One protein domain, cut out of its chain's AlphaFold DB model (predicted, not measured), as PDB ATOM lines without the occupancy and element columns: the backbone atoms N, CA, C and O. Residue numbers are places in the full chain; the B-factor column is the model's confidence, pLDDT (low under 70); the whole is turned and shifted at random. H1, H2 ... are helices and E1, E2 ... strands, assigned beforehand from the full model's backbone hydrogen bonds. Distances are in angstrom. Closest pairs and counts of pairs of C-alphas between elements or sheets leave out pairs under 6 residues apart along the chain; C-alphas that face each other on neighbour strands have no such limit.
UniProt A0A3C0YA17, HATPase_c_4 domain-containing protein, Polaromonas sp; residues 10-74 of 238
ATOM      1  N   GLU A  10      50.499 -46.593 -50.088       87.50
ATOM      2  CA  GLU A  10      51.120 -47.652 -50.883       87.50
ATOM      3  C   GLU A  10      52.397 -48.205 -50.235       87.50
ATOM      4  O   GLU A  10      52.624 -49.415 -50.256       87.50
ATOM      5  N   SER A  11      53.188 -47.345 -49.587       83.81
ATOM      6  CA  SER A  11      54.410 -47.732 -48.872       83.81
ATOM      7  C   SER A  11      54.143 -48.761 -47.768       83.81
ATOM      8  O   SER A  11      54.945 -49.668 -47.565       83.81
ATOM      9  N   LEU A  12      52.994 -48.653 -47.092       80.94
ATOM     10  CA  LEU A  12      52.572 -49.555 -46.014       80.94
ATOM     11  C   LEU A  12      51.972 -50.869 -46.523       80.94
ATOM     12  O   LEU A  12      51.830 -51.821 -45.758       80.94
ATOM     13  N   LEU A  13      51.548 -50.899 -47.786       82.44
ATOM     14  CA  LEU A  13      50.983 -52.090 -48.421       82.44
ATOM     15  C   LEU A  13      52.071 -52.923 -49.108       82.44
ATOM     16  O   LEU A  13      51.935 -54.139 -49.202       82.44
ATOM     17  N   ALA A  14      53.131 -52.269 -49.594       76.75
ATOM     18  CA  ALA A  14      54.256 -52.910 -50.269       76.75
ATOM     19  C   ALA A  14      55.248 -53.566 -49.298       76.75
ATOM     20  O   ALA A  14      55.867 -54.572 -49.635       76.75
ATOM     21  N   GLN A  15      55.421 -52.990 -48.110       66.00
ATOM     22  CA  GLN A  15      56.359 -53.483 -47.109       66.00
ATOM     23  C   GLN A  15      55.589 -54.139 -45.968       66.00
ATOM     24  O   GLN A  15      54.690 -53.535 -45.391       66.00
ATOM     25  N   ASP A  16      55.995 -55.343 -45.570       60.53
ATOM     26  CA  ASP A  16      55.500 -55.992 -44.348       60.53
ATOM     27  C   ASP A  16      56.160 -55.389 -43.090       60.53
ATOM     28  O   ASP A  16      56.519 -56.078 -42.138       60.53
ATOM     29  N   ARG A  17      56.387 -54.069 -43.108       57.22
ATOM     30  CA  ARG A  17      57.028 -53.313 -42.037       57.22
ATOM     31  C   ARG A  17      56.171 -52.125 -41.654       57.22
ATOM     32  O   ARG A  17      55.662 -51.380 -42.487       57.22
ATOM     33  N   SER A  18      56.013 -51.985 -40.350       59.19
ATOM     34  CA  SER A  18      55.303 -50.867 -39.753       59.19
ATOM     35  C   SER A  18      56.175 -49.614 -39.790       59.19
ATOM     36  O   SER A  18      57.397 -49.739 -39.706       59.19
ATOM     37  N   PRO A  19      55.587 -48.409 -39.862       62.62
ATOM     38  CA  PRO A  19      56.357 -47.199 -39.635       62.62
ATOM     39  C   PRO A  19      56.913 -47.242 -38.208       62.62
ATOM     40  O   PRO A  19      56.156 -47.321 -37.244       62.62
ATOM     41  N   GLU A  20      58.240 -47.209 -38.084       62.84
ATOM     42  CA  GLU A  20      58.948 -47.292 -36.794       62.84
ATOM     43  C   GLU A  20      58.766 -46.027 -35.945       62.84
ATOM     44  O   GLU A  20      59.066 -46.012 -34.752       62.84
ATOM     45  N   GLN A  21      58.247 -44.955 -36.548       73.81
ATOM     46  CA  GLN A  21      58.165 -43.646 -35.926       73.81
ATOM     47  C   GLN A  21      56.718 -43.186 -35.749       73.81
ATOM     48  O   GLN A  21      55.961 -43.017 -36.707       73.81
ATOM     49  N   TYR A  22      56.361 -42.910 -34.496       80.81
ATOM     50  CA  TYR A  22      55.131 -42.221 -34.117       80.81
ATOM     51  C   TYR A  22      55.436 -40.761 -33.780       80.81
ATOM     52  O   TYR A  22      56.483 -40.451 -33.218       80.81
ATOM     53  N   ARG A  23      54.497 -39.849 -34.072       85.19
ATOM     54  CA  ARG A  23      54.682 -38.417 -33.761       85.19
ATOM     55  C   ARG A  23      54.802 -38.128 -32.272       85.19
ATOM     56  O   ARG A  23      55.526 -37.219 -31.892       85.19
ATOM     57  N   ASN A  24      54.016 -38.829 -31.457       88.62
ATOM     58  CA  ASN A  24      53.991 -38.648 -30.012       88.62
ATOM     59  C   ASN A  24      54.314 -39.991 -29.345       88.62
ATOM     60  O   ASN A  24      53.395 -40.761 -29.063       88.62
ATOM     61  N   PRO A  25      55.607 -40.280 -29.110       88.00
ATOM     62  CA  PRO A  25      56.030 -41.529 -28.492       88.00
ATOM     63  C   PRO A  25      55.429 -41.746 -27.101       88.00
ATOM     64  O   PRO A  25      55.053 -42.868 -26.787       88.00
ATOM     65  N   CYS A  26      55.277 -40.687 -26.297       91.31
ATOM     66  CA  CYS A  26      54.700 -40.767 -24.952       91.31
ATOM     67  C   CYS A  26      53.240 -41.251 -24.992       91.31
ATOM     68  O   CYS A  26      52.879 -42.204 -24.305       91.31
ATOM     69  N   LEU A  27      52.415 -40.662 -25.867       90.69
ATOM     70  CA  LEU A  27      51.034 -41.110 -26.063       90.69
ATOM     71  C   LEU A  27      50.983 -42.553 -26.576       90.69
ATOM     72  O   LEU A  27      50.213 -43.357 -26.055       90.69
ATOM     73  N   THR A  28      51.807 -42.898 -27.569       87.69
ATOM     74  CA  THR A  28      51.868 -44.265 -28.100       87.69
ATOM     75  C   THR A  28      52.242 -45.270 -27.009       87.69
ATOM     76  O   THR A  28      51.570 -46.289 -26.875       87.69
ATOM     77  N   GLN A  29      53.256 -44.973 -26.193       88.50
ATOM     78  CA  GLN A  29      53.671 -45.817 -25.070       88.50
ATOM     79  C   GLN A  29      52.544 -45.991 -24.046       88.50
ATOM     80  O   GLN A  29      52.284 -47.115 -23.622       88.50
ATOM     81  N   ALA A  30      51.828 -44.917 -23.701       93.31
ATOM     82  CA  ALA A  30      50.681 -44.996 -22.800       93.31
ATOM     83  C   ALA A  30      49.555 -45.877 -23.374       93.31
ATOM     84  O   ALA A  30      49.033 -46.746 -22.680       93.31
ATOM     85  N   MET A  31      49.206 -45.710 -24.654       91.44
ATOM     86  CA  MET A  31      48.164 -46.513 -25.307       91.44
ATOM     87  C   MET A  31      48.548 -47.994 -25.426       91.44
ATOM     88  O   MET A  31      47.685 -48.859 -25.271       91.44
ATOM     89  N   VAL A  32      49.830 -48.292 -25.659       88.31
ATOM     90  CA  VAL A  32      50.375 -49.656 -25.619       88.31
ATOM     91  C   VAL A  32      50.272 -50.239 -24.209       88.31
ATOM     92  O   VAL A  32      49.773 -51.352 -24.044       88.31
ATOM     93  N   ALA A  33      50.696 -49.494 -23.182       91.06
ATOM     94  CA  ALA A  33      50.644 -49.942 -21.790       91.06
ATOM     95  C   ALA A  33      49.204 -50.238 -21.332       91.06
ATOM     96  O   ALA A  33      48.963 -51.196 -20.599       91.06
ATOM     97  N   LEU A  34      48.238 -49.460 -21.829       94.50
ATOM     98  CA  LEU A  34      46.805 -49.650 -21.598       94.50
ATOM     99  C   LEU A  34      46.156 -50.698 -22.523       94.50
ATOM    100  O   LEU A  34      44.941 -50.881 -22.466       94.50
ATOM    101  N   LYS A  35      46.932 -51.392 -23.370       87.62
ATOM    102  CA  LYS A  35      46.459 -52.404 -24.335       87.62
ATOM    103  C   LYS A  35      45.383 -51.894 -25.307       87.62
ATOM    104  O   LYS A  35      44.527 -52.656 -25.747       87.62
ATOM    105  N   LEU A  36      45.423 -50.606 -25.649       87.69
ATOM    106  CA  LEU A  36      44.489 -49.984 -26.596       87.69
ATOM    107  C   LEU A  36      44.954 -50.112 -28.051       87.69
ATOM    108  O   LEU A  36      44.131 -50.077 -28.964       87.69
ATOM    109  N   ILE A  37      46.265 -50.230 -28.272       81.69
ATOM    110  CA  ILE A  37      46.871 -50.418 -29.594       81.69
ATOM    111  C   ILE A  37      47.951 -51.494 -29.528       81.69
ATOM    112  O   ILE A  37      48.611 -51.665 -28.502       81.69
ATOM    113  N   ASP A  38      48.146 -52.187 -30.647       72.94
ATOM    114  CA  ASP A  38      49.246 -53.132 -30.809       72.94
ATOM    115  C   ASP A  38      50.593 -52.376 -30.829       72.94
ATOM    116  O   ASP A  38      50.691 -51.259 -31.345       72.94
ATOM    117  N   THR A  39      51.654 -52.993 -30.299       63.53
ATOM    118  CA  THR A  39      53.038 -52.471 -30.349       63.53
ATOM    119  C   THR A  39      53.610 -52.422 -31.761       63.53
ATOM    120  O   THR A  39      54.574 -51.708 -32.028       63.53
ATOM    121  N   VAL A  40      53.012 -53.186 -32.671       60.34
ATOM    122  CA  VAL A  40      53.399 -53.280 -34.071       60.34
ATOM    123  C   VAL A  40      52.492 -52.325 -34.841       60.34
ATOM    124  O   VAL A  40      51.274 -52.492 -34.842       60.34
ATOM    125  N   GLY A  41      53.060 -51.311 -35.501       62.91
ATOM    126  CA  GLY A  41      52.340 -50.306 -36.304       62.91
ATOM    127  C   GLY A  41      51.625 -50.844 -37.555       62.91
ATOM    128  O   GLY A  41      51.458 -50.136 -38.548       62.91
ATOM    129  N   SER A  42      51.156 -52.087 -37.500       71.94
ATOM    130  CA  SER A  42      50.389 -52.799 -38.509       71.94
ATOM    131  C   SER A  42      48.913 -52.413 -38.526       71.94
ATOM    132  O   SER A  42      48.176 -52.957 -39.337       71.94
ATOM    133  N   GLY A  43      48.447 -51.500 -37.665       81.81
ATOM    134  CA  GLY A  43      47.023 -51.152 -37.545       81.81
ATOM    135  C   GLY A  43      46.376 -50.743 -38.875       81.81
ATOM    136  O   GLY A  43      45.298 -51.229 -39.213       81.81
ATOM    137  N   ILE A  44      47.069 -49.930 -39.680       86.50
ATOM    138  CA  ILE A  44      46.589 -49.530 -41.013       86.50
ATOM    139  C   ILE A  44      46.498 -50.749 -41.935       86.50
ATOM    140  O   ILE A  44      45.446 -51.014 -42.504       86.50
ATOM    141  N   ARG A  45      47.561 -51.551 -42.039       86.25
ATOM    142  CA  ARG A  45      47.563 -52.757 -42.880       86.25
ATOM    143  C   ARG A  45      46.498 -53.767 -42.432       86.25
ATOM    144  O   ARG A  45      45.808 -54.343 -43.268       86.25
ATOM    145  N   ARG A  46      46.324 -53.953 -41.120       86.62
ATOM    146  CA  ARG A  46      45.285 -54.803 -40.520       86.62
ATOM    147  C   ARG A  46      43.902 -54.324 -40.938       86.62
ATOM    148  O   ARG A  46      43.107 -55.138 -41.381       86.62
ATOM    149  N   MET A  47      43.644 -53.018 -40.903       89.56
ATOM    150  CA  MET A  47      42.383 -52.453 -41.387       89.56
ATOM    151  C   MET A  47      42.122 -52.788 -42.865       89.56
ATOM    152  O   MET A  47      41.007 -53.173 -43.208       89.56
ATOM    153  N   PHE A  48      43.134 -52.709 -43.735       91.94
ATOM    154  CA  PHE A  48      42.992 -53.105 -45.143       91.94
ATOM    155  C   PHE A  48      42.676 -54.599 -45.289       91.94
ATOM    156  O   PHE A  48      41.791 -54.975 -46.056       91.94
ATOM    157  N   VAL A  49      43.363 -55.450 -44.525       87.69
ATOM    158  CA  VAL A  49      43.110 -56.897 -44.510       87.69
ATOM    159  C   VAL A  49      41.692 -57.209 -44.026       87.69
ATOM    160  O   VAL A  49      41.008 -58.017 -44.648       87.69
ATOM    161  N   GLU A  50      41.222 -56.560 -42.964       86.06
ATOM    162  CA  GLU A  50      39.867 -56.772 -42.445       86.06
ATOM    163  C   GLU A  50      38.788 -56.275 -43.419       86.06
ATOM    164  O   GLU A  50      37.787 -56.961 -43.619       86.06
ATOM    165  N   GLN A  51      39.001 -55.142 -44.099       85.06
ATOM    166  CA  GLN A  51      38.086 -54.681 -45.154       85.06
ATOM    167  C   GLN A  51      38.014 -55.678 -46.311       85.06
ATOM    168  O   GLN A  51      36.918 -56.031 -46.747       85.06
ATOM    169  N   ARG A  52      39.166 -56.205 -46.744       84.88
ATOM    170  CA  ARG A  52      39.233 -57.251 -47.768       84.88
ATOM    171  C   ARG A  52      38.469 -58.508 -47.354       84.88
ATOM    172  O   ARG A  52      37.684 -59.007 -48.150       84.88
ATOM    173  N   LYS A  53      38.666 -59.016 -46.129       79.19
ATOM    174  CA  LYS A  53      37.961 -60.213 -45.620       79.19
ATOM    175  C   LYS A  53      36.444 -60.049 -45.648       79.19
ATOM    176  O   LYS A  53      35.721 -61.004 -45.897       79.19
ATOM    177  N   ARG A  54      35.965 -58.828 -45.404       78.19
ATOM    178  CA  ARG A  54      34.540 -58.473 -45.434       78.19
ATOM    179  C   ARG A  54      34.027 -58.145 -46.839       78.19
ATOM    180  O   ARG A  54      32.852 -57.811 -46.981       78.19
ATOM    181  N   LEU A  55      34.889 -58.243 -47.855       80.81
ATOM    182  CA  LEU A  55      34.623 -57.899 -49.256       80.81
ATOM    183  C   LEU A  55      34.255 -56.421 -49.459       80.81
ATOM    184  O   LEU A  55      33.608 -56.052 -50.437       80.81
ATOM    185  N   PHE A  56      34.642 -55.559 -48.519       84.62
ATOM    186  CA  PHE A  56      34.352 -54.132 -48.572       84.62
ATOM    187  C   PHE A  56      35.439 -53.378 -49.344       84.62
ATOM    188  O   PHE A  56      36.586 -53.836 -49.412       84.62
ATOM    189  N   PRO A  57      35.106 -52.201 -49.904       88.19
ATOM    190  CA  PRO A  57      36.105 -51.285 -50.423       88.19
ATOM    191  C   PRO A  57      37.171 -50.989 -49.375       88.19
ATOM    192  O   PRO A  57      36.882 -50.861 -48.175       88.19
ATOM    193  N   LEU A  58      38.408 -50.850 -49.836       94.75
ATOM    194  CA  LEU A  58      39.508 -50.525 -48.941       94.75
ATOM    195  C   LEU A  58      39.360 -49.092 -48.398       94.75
ATOM    196  O   LEU A  58      38.640 -48.278 -48.982       94.75
ATOM    197  N   PRO A  59      39.990 -48.771 -47.258       94.19
ATOM    198  CA  PRO A  59      39.940 -47.428 -46.691       94.19
ATOM    199  C   PRO A  59      40.584 -46.391 -47.621       94.19
ATOM    200  O   PRO A  59      41.679 -46.611 -48.138       94.19
ATOM    201  N   ASP A  60      39.929 -45.244 -47.790       91.94
ATOM    202  CA  ASP A  60      40.457 -44.118 -48.561       91.94
ATOM    203  C   ASP A  60      41.220 -43.162 -47.653       91.94
ATOM    204  O   ASP A  60      40.754 -42.831 -46.563       91.94
ATOM    205  N   TYR A  61      42.369 -42.683 -48.126       91.19
ATOM    206  CA  TYR A  61      43.175 -41.682 -47.438       91.19
ATOM    207  C   TYR A  61      43.296 -40.442 -48.313       91.19
ATOM    208  O   TYR A  61      43.837 -40.510 -49.417       91.19
ATOM    209  N   LEU A  62      42.838 -39.307 -47.796       90.69
ATOM    210  CA  LEU A  62      43.119 -37.996 -48.364       90.69
ATOM    211  C   LEU A  62      44.248 -37.367 -47.546       90.69
ATOM    212  O   LEU A  62      44.085 -37.084 -46.358       90.69
ATOM    213  N   ILE A  63      45.414 -37.210 -48.169       90.50
ATOM    214  CA  ILE A  63      46.621 -36.666 -47.543       90.50
ATOM    215  C   ILE A  63      46.931 -35.345 -48.242       90.50
ATOM    216  O   ILE A  63      47.268 -35.347 -49.421       90.50
ATOM    217  N   GLU A  64      46.832 -34.239 -47.507       89.50
ATOM    218  CA  GLU A  64      47.078 -32.878 -47.997       89.50
ATOM    219  C   GLU A  64      48.251 -32.275 -47.203       89.50
ATOM    220  O   GLU A  64      48.043 -31.689 -46.130       89.50
ATOM    221  N   PRO A  65      49.507 -32.463 -47.663       85.88
ATOM    222  CA  PRO A  65      50.699 -31.985 -46.962       85.88
ATOM    223  C   PRO A  65      50.701 -30.471 -46.728       85.88
ATOM    224  O   PRO A  65      51.070 -30.023 -45.640       85.88
ATOM    225  N   GLU A  66      50.238 -29.699 -47.711       88.12
ATOM    226  CA  GLU A  66      50.197 -28.234 -47.705       88.12
ATOM    227  C   GLU A  66      49.260 -27.719 -46.609       88.12
ATOM    228  O   GLU A  66      49.574 -26.760 -45.906       88.12
ATOM    229  N   GLN A  67      48.140 -28.415 -46.402       88.38
ATOM    230  CA  GLN A  67      47.158 -28.111 -45.358       88.38
ATOM    231  C   GLN A  67      47.439 -28.842 -44.036       88.38
ATOM    232  O   GLN A  67      46.721 -28.653 -43.053       88.38
ATOM    233  N   ARG A  68      48.474 -29.697 -43.989       88.75
ATOM    234  CA  ARG A  68      48.811 -30.567 -42.846       88.75
ATOM    235  C   ARG A  68      47.598 -31.360 -42.336       88.75
ATOM    236  O   ARG A  68      47.377 -31.462 -41.117       88.75
ATOM    237  N   ARG A  69      46.823 -31.899 -43.281       89.50
ATOM    238  CA  ARG A  69      45.589 -32.652 -43.042       89.50
ATOM    239  C   ARG A  69      45.725 -34.080 -43.561       89.50
ATOM    240  O   ARG A  69      46.269 -34.327 -44.635       89.50
ATOM    241  N   VAL A  70      45.215 -35.020 -42.769       90.00
ATOM    242  CA  VAL A  70      45.045 -36.424 -43.150       90.00
ATOM    243  C   VAL A  70      43.620 -36.818 -42.789       90.00
ATOM    244  O   VAL A  70      43.241 -36.745 -41.622       90.00
ATOM    245  N   GLU A  71      42.838 -37.219 -43.782       92.44
ATOM    246  CA  GLU A  71      41.482 -37.738 -43.619       92.44
ATOM    247  C   GLU A  71      41.437 -39.205 -44.048       92.44
ATOM    248  O   GLU A  71      42.073 -39.595 -45.027       92.44
ATOM    249  N   VAL A  72      40.683 -40.013 -43.301       92.94
ATOM    250  CA  VAL A  72      40.462 -41.430 -43.599       92.94
ATOM    251  C   VAL A  72      38.969 -41.683 -43.727       92.94
ATOM    252  O   VAL A  72      38.197 -41.294 -42.849       92.94
ATOM    253  N   ARG A  73      38.562 -42.375 -44.790       93.00
ATOM    254  CA  ARG A  73      37.180 -42.815 -45.001       93.00
ATOM    255  C   ARG A  73      37.122 -44.333 -45.049       93.00
ATOM    256  O   ARG A  73      37.779 -44.969 -45.866       93.00
ATOM    257  N   ILE A  74      36.311 -44.911 -44.170       91.25
ATOM    258  CA  ILE A  74      36.129 -46.359 -44.059       91.25
ATOM    259  C   ILE A  74      34.703 -46.687 -44.492       91.25
ATOM    260  O   ILE A  74      33.737 -46.178 -43.925       91.25
TER     261      ILE A  74
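Overview. This is residues 10 to 74 of the 238 residues of the protein "HATPase_c_4 domain-containing protein" of Polaromonas sp (UniProt A0A3C0YA17). An antiparallel hairpin, E1 and E2, has its tip, residues 64 to 69, sticking out; H3 lies toward its other end, H1 is off to one side of H3, and H2 stands away from the other named elements in an open arrangement. The printed part has 65 residues, with three named helices, then two strands. It is mixed, and only just loose, close to compact: radius of gyration of the C-alphas 13.4 A, spans 34 by 33 by 21 A.

Along the chain. E1, residues 60 to 64, begins at C-alpha (40.457, -44.118, -48.561); E2 is residues 69 to 73. H3, residues 43 to 53, is 15.1 A long; H2, residues 25 to 33, 12.0 A. H1, residues 10 to 14, begins at C-alpha (51.120, -47.652, -50.883).

Arrangement. In the hairpin, N 62 and O 71 are 2.9 A apart, within hydrogen-bond range. H1 and H3 only just touch, with 3 pairs of C-alphas within 8 A; the closest, of Leu 13 and Arg 45, are 6.5 A apart. H2 is apart from H1, H3, E1 and E2. In H1, H2 and H3 every O i to N i+4 pair is within hydrogen-bond range.

Size, cuts and confidence. The C-alphas of Cys 26 and Leu 55, the farthest apart, are 35.9 A apart. The printed part has no cut and no long link. Residues 15 to 20 and 39 to 41 have pLDDT under 70.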